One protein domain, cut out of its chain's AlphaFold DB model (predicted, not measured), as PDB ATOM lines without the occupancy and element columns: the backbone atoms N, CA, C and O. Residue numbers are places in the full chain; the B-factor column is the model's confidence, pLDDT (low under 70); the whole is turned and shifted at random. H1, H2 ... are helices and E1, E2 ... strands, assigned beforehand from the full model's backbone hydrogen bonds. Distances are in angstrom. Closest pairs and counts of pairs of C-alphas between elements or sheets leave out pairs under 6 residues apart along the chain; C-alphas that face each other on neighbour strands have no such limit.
ATOM      1  N   ARG A   5     -33.824   9.558  78.901       77.12
ATOM      2  CA  ARG A   5     -33.063  10.568  79.634       77.12
ATOM      3  C   ARG A   5     -32.288   9.973  80.814       77.12
ATOM      4  O   ARG A   5     -31.090  10.194  80.888       77.12
ATOM      5  N   ILE A   6     -32.935   9.184  81.674       80.69
ATOM      6  CA  ILE A   6     -32.283   8.569  82.845       80.69
ATOM      7  C   ILE A   6     -31.172   7.600  82.416       80.69
ATOM      8  O   ILE A   6     -30.093   7.586  83.005       80.69
ATOM      9  N   LEU A   7     -31.415   6.795  81.375       83.88
ATOM     10  CA  LEU A   7     -30.411   5.859  80.853       83.88
ATOM     11  C   LEU A   7     -29.199   6.594  80.279       83.88
ATOM     12  O   LEU A   7     -28.058   6.238  80.554       83.88
ATOM     13  N   VAL A   8     -29.460   7.646  79.513       79.94
ATOM     14  CA  VAL A   8     -28.441   8.483  78.891       79.94
ATOM     15  C   VAL A   8     -27.622   9.237  79.937       79.94
ATOM     16  O   VAL A   8     -26.399   9.264  79.833       79.94
ATOM     17  N   GLU A   9     -28.262   9.804  80.961       77.94
ATOM     18  CA  GLU A   9     -27.569  10.434  82.090       77.94
ATOM     19  C   GLU A   9     -26.658   9.416  82.792       77.94
ATOM     20  O   GLU A   9     -25.491   9.716  83.039       77.94
ATOM     21  N   LYS A  10     -27.128   8.182  83.016       80.31
ATOM     22  CA  LYS A  10     -26.325   7.107  83.620       80.31
ATOM     23  C   LYS A  10     -25.134   6.673  82.755       80.31
ATOM     24  O   LYS A  10     -24.077   6.369  83.297       80.31
ATOM     25  N   TRP A  11     -25.294   6.596  81.434       79.31
ATOM     26  CA  TRP A  11     -24.226   6.150  80.531       79.31
ATOM     27  C   TRP A  11     -23.193   7.236  80.226       79.31
ATOM     28  O   TRP A  11     -22.017   6.923  80.064       79.31
ATOM     29  N   LEU A  12     -23.623   8.498  80.113       74.75
ATOM     30  CA  LEU A  12     -22.792   9.592  79.593       74.75
ATOM     31  C   LEU A  12     -22.283  10.565  80.661       74.75
ATOM     32  O   LEU A  12     -21.533  11.478  80.312       74.75
ATOM     33  N   THR A  13     -22.644  10.386  81.934       71.12
ATOM     34  CA  THR A  13     -22.185  11.258  83.029       71.12
ATOM     35  C   THR A  13     -21.188  10.509  83.920       71.12
ATOM     36  O   THR A  13     -21.583   9.941  84.935       71.12
ATOM     37  N   PRO A  14     -19.890  10.479  83.571       62.75
ATOM     38  CA  PRO A  14     -18.882   9.786  84.370       62.75
ATOM     39  C   PRO A  14     -18.433  10.557  85.625       62.75
ATOM     40  O   PRO A  14     -17.655  10.016  86.401       62.75
ATOM     41  N   GLY A  15     -18.879  11.801  85.853       66.06
ATOM     42  CA  GLY A  15     -18.493  12.553  87.053       66.06
ATOM     43  C   GLY A  15     -18.942  14.021  87.087       66.06
ATOM     44  O   GLY A  15     -19.513  14.517  86.106       66.06
ATOM     45  N   PRO A  16     -18.691  14.720  88.213       62.75
ATOM     46  CA  PRO A  16     -19.022  16.134  88.386       62.75
ATOM     47  C   PRO A  16     -18.356  16.994  87.299       62.75
ATOM     48  O   PRO A  16     -17.172  16.844  87.012       62.75
ATOM     49  N   GLY A  17     -19.138  17.872  86.661       67.25
ATOM     50  CA  GLY A  17     -18.687  18.760  85.576       67.25
ATOM     51  C   GLY A  17     -19.065  18.322  84.154       67.25
ATOM     52  O   GLY A  17     -18.826  19.066  83.204       67.25
ATOM     53  N   CYS A  18     -19.683  17.151  83.971       70.00
ATOM     54  CA  CYS A  18     -20.289  16.781  82.688       70.00
ATOM     55  C   CYS A  18     -21.701  17.382  82.578       70.00
ATOM     56  O   CYS A  18     -22.490  17.274  83.515       70.00
ATOM     57  N   SER A  19     -22.034  18.004  81.442       72.88
ATOM     58  CA  SER A  19     -23.388  18.523  81.184       72.88
ATOM     59  C   SER A  19     -24.032  17.799  80.008       72.88
ATOM     60  O   SER A  19     -23.418  17.611  78.957       72.88
ATOM     61  N   LEU A  20     -25.285  17.383  80.189       75.62
ATOM     62  CA  LEU A  20     -26.068  16.694  79.171       75.62
ATOM     63  C   LEU A  20     -27.137  17.636  78.607       75.62
ATOM     64  O   LEU A  20     -27.968  18.157  79.350       75.62
ATOM     65  N   ARG A  21     -27.151  17.829  77.289       78.31
ATOM     66  CA  ARG A  21     -28.187  18.565  76.565       78.31
ATOM     67  C   ARG A  21     -28.953  17.605  75.666       78.31
ATOM     68  O   ARG A  21     -28.417  17.066  74.704       78.31
ATOM     69  N   ILE A  22     -30.235  17.411  75.956       74.12
ATOM     70  CA  ILE A  22     -31.123  16.617  75.103       74.12
ATOM     71  C   ILE A  22     -31.893  17.575  74.201       74.12
ATOM     72  O   ILE A  22     -32.692  18.377  74.682       74.12
ATOM     73  N   THR A  23     -31.679  17.466  72.895       75.12
ATOM     74  CA  THR A  23     -32.418  18.221  71.884       75.12
ATOM     75  C   THR A  23     -33.355  17.266  71.151       75.12
ATOM     76  O   THR A  23     -32.936  16.337  70.459       75.12
ATOM     77  N   ARG A  24     -34.663  17.455  71.328       69.12
ATOM     78  CA  ARG A  24     -35.676  16.613  70.685       69.12
ATOM     79  C   ARG A  24     -35.929  17.104  69.261       69.12
ATOM     80  O   ARG A  24     -36.296  18.257  69.079       69.12
ATOM     81  N   PHE A  25     -35.806  16.214  68.278       65.25
ATOM     82  CA  PHE A  25     -36.077  16.516  66.873       65.25
ATOM     83  C   PHE A  25     -37.271  15.690  66.376       65.25
ATOM     84  O   PHE A  25     -37.203  14.479  66.169       65.25
ATOM     85  N   SER A  26     -38.416  16.332  66.178       61.88
ATOM     86  CA  SER A  26     -39.560  15.698  65.517       61.88
ATOM     87  C   SER A  26     -39.611  16.136  64.061       61.88
ATOM     88  O   SER A  26     -39.796  17.319  63.806       61.88
ATOM     89  N   CYS A  27     -39.485  15.198  63.118       58.59
ATOM     90  CA  CYS A  27     -39.820  15.470  61.724       58.59
ATOM     91  C   CYS A  27     -41.305  15.142  61.507       58.59
ATOM     92  O   CYS A  27     -41.733  14.005  61.724       58.59
ATOM     93  N   THR A  28     -42.099  16.151  61.155       55.09
ATOM     94  CA  THR A  28     -43.511  16.014  60.779       55.09
ATOM     95  C   THR A  28     -43.641  16.164  59.272       55.09
ATOM     96  O   THR A  28     -43.539  17.261  58.737       55.09
ATOM     97  N   GLY A  29     -43.887  15.043  58.613       51.75
ATOM     98  CA  GLY A  29     -44.240  14.927  57.204       51.75
ATOM     99  C   GLY A  29     -44.359  13.441  56.917       51.75
ATOM    100  O   GLY A  29     -43.430  12.734  57.288       51.75
ATOM    101  N   SER A  30     -45.539  13.025  56.428       53.16
ATOM    102  CA  SER A  30     -46.058  11.701  55.987       53.16
ATOM    103  C   SER A  30     -45.453  10.383  56.524       53.16
ATOM    104  O   SER A  30     -46.204   9.444  56.767       53.16
ATOM    105  N   GLU A  31     -44.159  10.304  56.821       54.34
ATOM    106  CA  GLU A  31     -43.407   9.146  57.309       54.34
ATOM    107  C   GLU A  31     -42.672   9.392  58.647       54.34
ATOM    108  O   GLU A  31     -41.452   9.299  58.765       54.34
ATOM    109  N   ARG A  32     -43.442   9.691  59.699       61.12
ATOM    110  CA  ARG A  32     -43.275   9.228  61.103       61.12
ATOM    111  C   ARG A  32     -41.862   8.937  61.685       61.12
ATOM    112  O   ARG A  32     -41.745   8.071  62.552       61.12
ATOM    113  N   ARG A  33     -40.792   9.668  61.365       65.56
ATOM    114  CA  ARG A  33     -39.487   9.506  62.048       65.56
ATOM    115  C   ARG A  33     -39.332  10.483  63.213       65.56
ATOM    116  O   ARG A  33     -38.947  11.640  63.057       65.56
ATOM    117  N   ARG A  34     -39.614   9.987  64.422       76.56
ATOM    118  CA  ARG A  34     -39.299  10.673  65.687       76.56
ATOM    119  C   ARG A  34     -37.864  10.321  66.071       76.56
ATOM    120  O   ARG A  34     -37.586   9.147  66.309       76.56
ATOM    121  N   HIS A  35     -36.973  11.304  66.145       82.25
ATOM    122  CA  HIS A  35     -35.623  11.087  66.653       82.25
ATOM    123  C   HIS A  35     -35.302  12.042  67.808       82.25
ATOM    124  O   HIS A  35     -35.978  13.038  68.055       82.25
ATOM    125  N   VAL A  36     -34.305  11.698  68.605       85.31
ATOM    126  CA  VAL A  36     -33.807  12.544  69.687       85.31
ATOM    127  C   VAL A  36     -32.307  12.627  69.527       85.31
ATOM    128  O   VAL A  36     -31.643  11.602  69.403       85.31
ATOM    129  N   ARG A  37     -31.783  13.848  69.535       86.00
ATOM    130  CA  ARG A  37     -30.354  14.098  69.611       86.00
ATOM    131  C   ARG A  37     -29.984  14.327  71.063       86.00
ATOM    132  O   ARG A  37     -30.599  15.127  71.763       86.00
ATOM    133  N   VAL A  38     -28.963  13.626  71.505       86.56
ATOM    134  CA  VAL A  38     -28.358  13.808  72.813       86.56
ATOM    135  C   VAL A  38     -26.959  14.338  72.587       86.56
ATOM    136  O   VAL A  38     -26.147  13.659  71.968       86.56
ATOM    137  N   ASP A  39     -26.686  15.521  73.115       86.19
ATOM    138  CA  ASP A  39     -25.356  16.109  73.165       86.19
ATOM    139  C   ASP A  39     -24.836  16.016  74.606       86.19
ATOM    140  O   ASP A  39     -25.434  16.565  75.530       86.19
ATOM    141  N   ALA A  40     -23.716  15.332  74.817       82.94
ATOM    142  CA  ALA A  40     -23.051  15.235  76.112       82.94
ATOM    143  C   ALA A  40     -21.713  15.979  76.065       82.94
ATOM    144  O   ALA A  40     -20.847  15.658  75.251       82.94
ATOM    145  N   ARG A  41     -21.542  16.973  76.938       82.00
ATOM    146  CA  ARG A  41     -20.311  17.759  77.091       82.00
ATOM    147  C   ARG A  41     -19.498  17.226  78.261       82.00
ATOM    148  O   ARG A  41     -20.009  17.149  79.381       82.00
ATOM    149  N   ARG A  42     -18.235  16.883  78.008       76.06
ATOM    150  CA  ARG A  42     -17.318  16.342  79.022       76.06
ATOM    151  C   ARG A  42     -16.486  17.455  79.665       76.06
ATOM    152  O   ARG A  42     -16.089  18.397  78.988       76.06
ATOM    153  N   ALA A  43     -16.174  17.300  80.954       71.81
ATOM    154  CA  ALA A  43     -15.427  18.282  81.751       71.81
ATOM    155  C   ALA A  43     -14.009  18.612  81.220       71.81
ATOM    156  O   ALA A  43     -13.478  19.666  81.535       71.81
ATOM    157  N   GLY A  44     -13.410  17.745  80.392       73.00
ATOM    158  CA  GLY A  44     -12.079  17.938  79.792       73.00
ATOM    159  C   GLY A  44     -12.086  18.480  78.359       73.00
ATOM    160  O   GLY A  44     -11.067  18.411  77.680       73.00
ATOM    161  N   GLY A  45     -13.233  18.966  77.877       72.81
ATOM    162  CA  GLY A  45     -13.426  19.313  76.472       72.81
ATOM    163  C   GLY A  45     -13.879  18.113  75.635       72.81
ATOM    164  O   GLY A  45     -13.631  16.953  75.962       72.81
ATOM    165  N   GLY A  46     -14.614  18.402  74.561       78.56
ATOM    166  CA  GLY A  46     -15.236  17.397  73.698       78.56
ATOM    167  C   GLY A  46     -16.745  17.258  73.918       78.56
ATOM    168  O   GLY A  46     -17.267  17.387  75.029       78.56
ATOM    169  N   THR A  47     -17.459  17.017  72.817       82.50
ATOM    170  CA  THR A  47     -18.905  16.767  72.806       82.50
ATOM    171  C   THR A  47     -19.172  15.439  72.114       82.50
ATOM    172  O   THR A  47     -18.730  15.234  70.988       82.50
ATOM    173  N   VAL A  48     -19.918  14.553  72.770       83.31
ATOM    174  CA  VAL A  48     -20.433  13.322  72.163       83.31
ATOM    175  C   VAL A  48     -21.870  13.572  71.738       83.31
ATOM    176  O   VAL A  48     -22.682  14.020  72.543       83.31
ATOM    177  N   THR A  49     -22.186  13.292  70.475       86.31
ATOM    178  CA  THR A  49     -23.554  13.366  69.952       86.31
ATOM    179  C   THR A  49     -24.069  11.960  69.677       86.31
ATOM    180  O   THR A  49     -23.428  11.208  68.949       86.31
ATOM    181  N   ILE A  50     -25.234  11.612  70.223       87.25
ATOM    182  CA  ILE A  50     -25.929  10.351  69.936       87.25
ATOM    183  C   ILE A  50     -27.317  10.662  69.384       87.25
ATOM    184  O   ILE A  50     -28.065  11.452  69.961       87.25
ATOM    185  N   LEU A  51     -27.673  10.015  68.277       86.56
ATOM    186  CA  LEU A  51     -29.018  10.055  67.715       86.56
ATOM    187  C   LEU A  51     -29.768   8.781  68.097       86.56
ATOM    188  O   LEU A  51     -29.316   7.673  67.825       86.56
ATOM    189  N   PHE A  52     -30.931   8.952  68.714       87.81
ATOM    190  CA  PHE A  52     -31.871   7.876  68.985       87.81
ATOM    191  C   PHE A  52     -33.043   7.987  68.029       87.81
ATOM    192  O   PHE A  52     -33.688   9.029  67.944       87.81
ATOM    193  N   PHE A  53     -33.366   6.896  67.358       85.31
ATOM    194  CA  PHE A  53     -34.487   6.793  66.442       85.31
ATOM    195  C   PHE A  53     -35.592   5.970  67.087       85.31
ATOM    196  O   PHE A  53     -35.335   4.918  67.678       85.31
ATOM    197  N   ARG A  54     -36.830   6.449  66.982       84.88
ATOM    198  CA  ARG A  54     -38.005   5.688  67.395       84.88
ATOM    199  C   ARG A  54     -38.367   4.709  66.283       84.88
ATOM    200  O   ARG A  54     -38.690   5.133  65.176       84.88
ATOM    201  N   HIS A  55     -38.322   3.420  66.588       82.44
ATOM    202  CA  HIS A  55     -38.743   2.351  65.682       82.44
ATOM    203  C   HIS A  55     -40.259   2.107  65.796       82.44
ATOM    204  O   HIS A  55     -40.914   2.608  66.717       82.44
ATOM    205  N   ARG A  56     -40.836   1.379  64.826       80.00
ATOM    206  CA  ARG A  56     -42.288   1.097  64.747       80.00
ATOM    207  C   ARG A  56     -42.811   0.322  65.961       80.00
ATOM    208  O   ARG A  56     -43.931   0.563  66.392       80.00
ATOM    209  N   ASP A  57     -41.969  -0.531  66.538       83.19
ATOM    210  CA  ASP A  57     -42.208  -1.287  67.776       83.19
ATOM    211  C   ASP A  57     -42.239  -0.411  69.042       83.19
ATOM    212  O   ASP A  57     -42.501  -0.891  70.141       83.19
ATOM    213  N   GLY A  58     -41.957   0.886  68.915       80.94
ATOM    214  CA  GLY A  58     -41.875   1.774  70.058       80.94
ATOM    215  C   GLY A  58     -40.605   1.574  70.888       80.94
ATOM    216  O   GLY A  58     -40.567   1.989  72.047       80.94
ATOM    217  N   LEU A  59     -39.543   1.002  70.327       84.94
ATOM    218  CA  LEU A  59     -38.221   1.007  70.943       84.94
ATOM    219  C   LEU A  59     -37.382   2.175  70.412       84.94
ATOM    220  O   LEU A  59     -37.600   2.699  69.317       84.94
ATOM    221  N   TRP A  60     -36.441   2.632  71.235       86.50
ATOM    222  CA  TRP A  60     -35.420   3.599  70.836       86.50
ATOM    223  C   TRP A  60     -34.144   2.845  70.484       86.50
ATOM    224  O   TRP A  60     -33.700   2.006  71.266       86.50
ATOM    225  N   ARG A  61     -33.550   3.139  69.327       86.44
ATOM    226  CA  ARG A  61     -32.304   2.508  68.861       86.44
ATOM    227  C   ARG A  61     -31.377   3.558  68.253       86.44
ATOM    228  O   ARG A  61     -31.845   4.610  67.833       86.44
ATOM    229  N   VAL A  62     -30.076   3.278  68.208       88.88
ATOM    230  CA  VAL A  62     -29.062   4.196  67.641       88.88
ATOM    231  C   VAL A  62     -28.898   4.057  66.129       88.88
ATOM    232  O   VAL A  62     -28.382   4.955  65.476       88.88
TER     233      VAL A  62
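Overview. This is residues 5 to 62 of the 79 residues of an uncharacterized protein of Paraburkholderia sp (UniProt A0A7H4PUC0). A long, narrow three-stranded sheet folds back and forth as a meander, E1, E2, E3, each strand the antiparallel neighbour of the one before, with short helix H1 over one face. Past E3 the printed part folds back, residues 60 to 61 pairing with 53 to 54. The 58 printed residues, in order H1 E1 E2 E3, are of mixed class and loose, radius of gyration of the C-alphas 13.1 A, a rod spanning 42 by 19 by 13 A.

Along the chain. Find C-alpha 19 at (-23.388, 18.523, 81.184); E1, residues 19 to 26, runs 22.7 A from there. E2 is residues 34 to 41, 23.3 A; E3, residues 47 to 54, 22.7 A, ends at (-38.005, 5.688, 67.395). H1 is residues 5 to 12, 10.3 A.

Arrangement. Hairpin E1 and E2 has N 21 and O 39 within hydrogen-bond range, 2.8 A; hairpin E2 and E3 has N 36 and O 52, 2.8 A. H1, with every O i to N i+4 pair within range, is on the sheet over E1 and E2, height 9.5 A; its closest C-alpha pair with E1 is Glu 9 and Leu 20, 7.1 A.

Size, cuts and confidence. The farthest C-alphas, Pro 16 and Ser 30, are 42.4 A apart. The printed part has no cut and no long link; pLDDT is under 70 at residues 14 to 17 and 24 to 33.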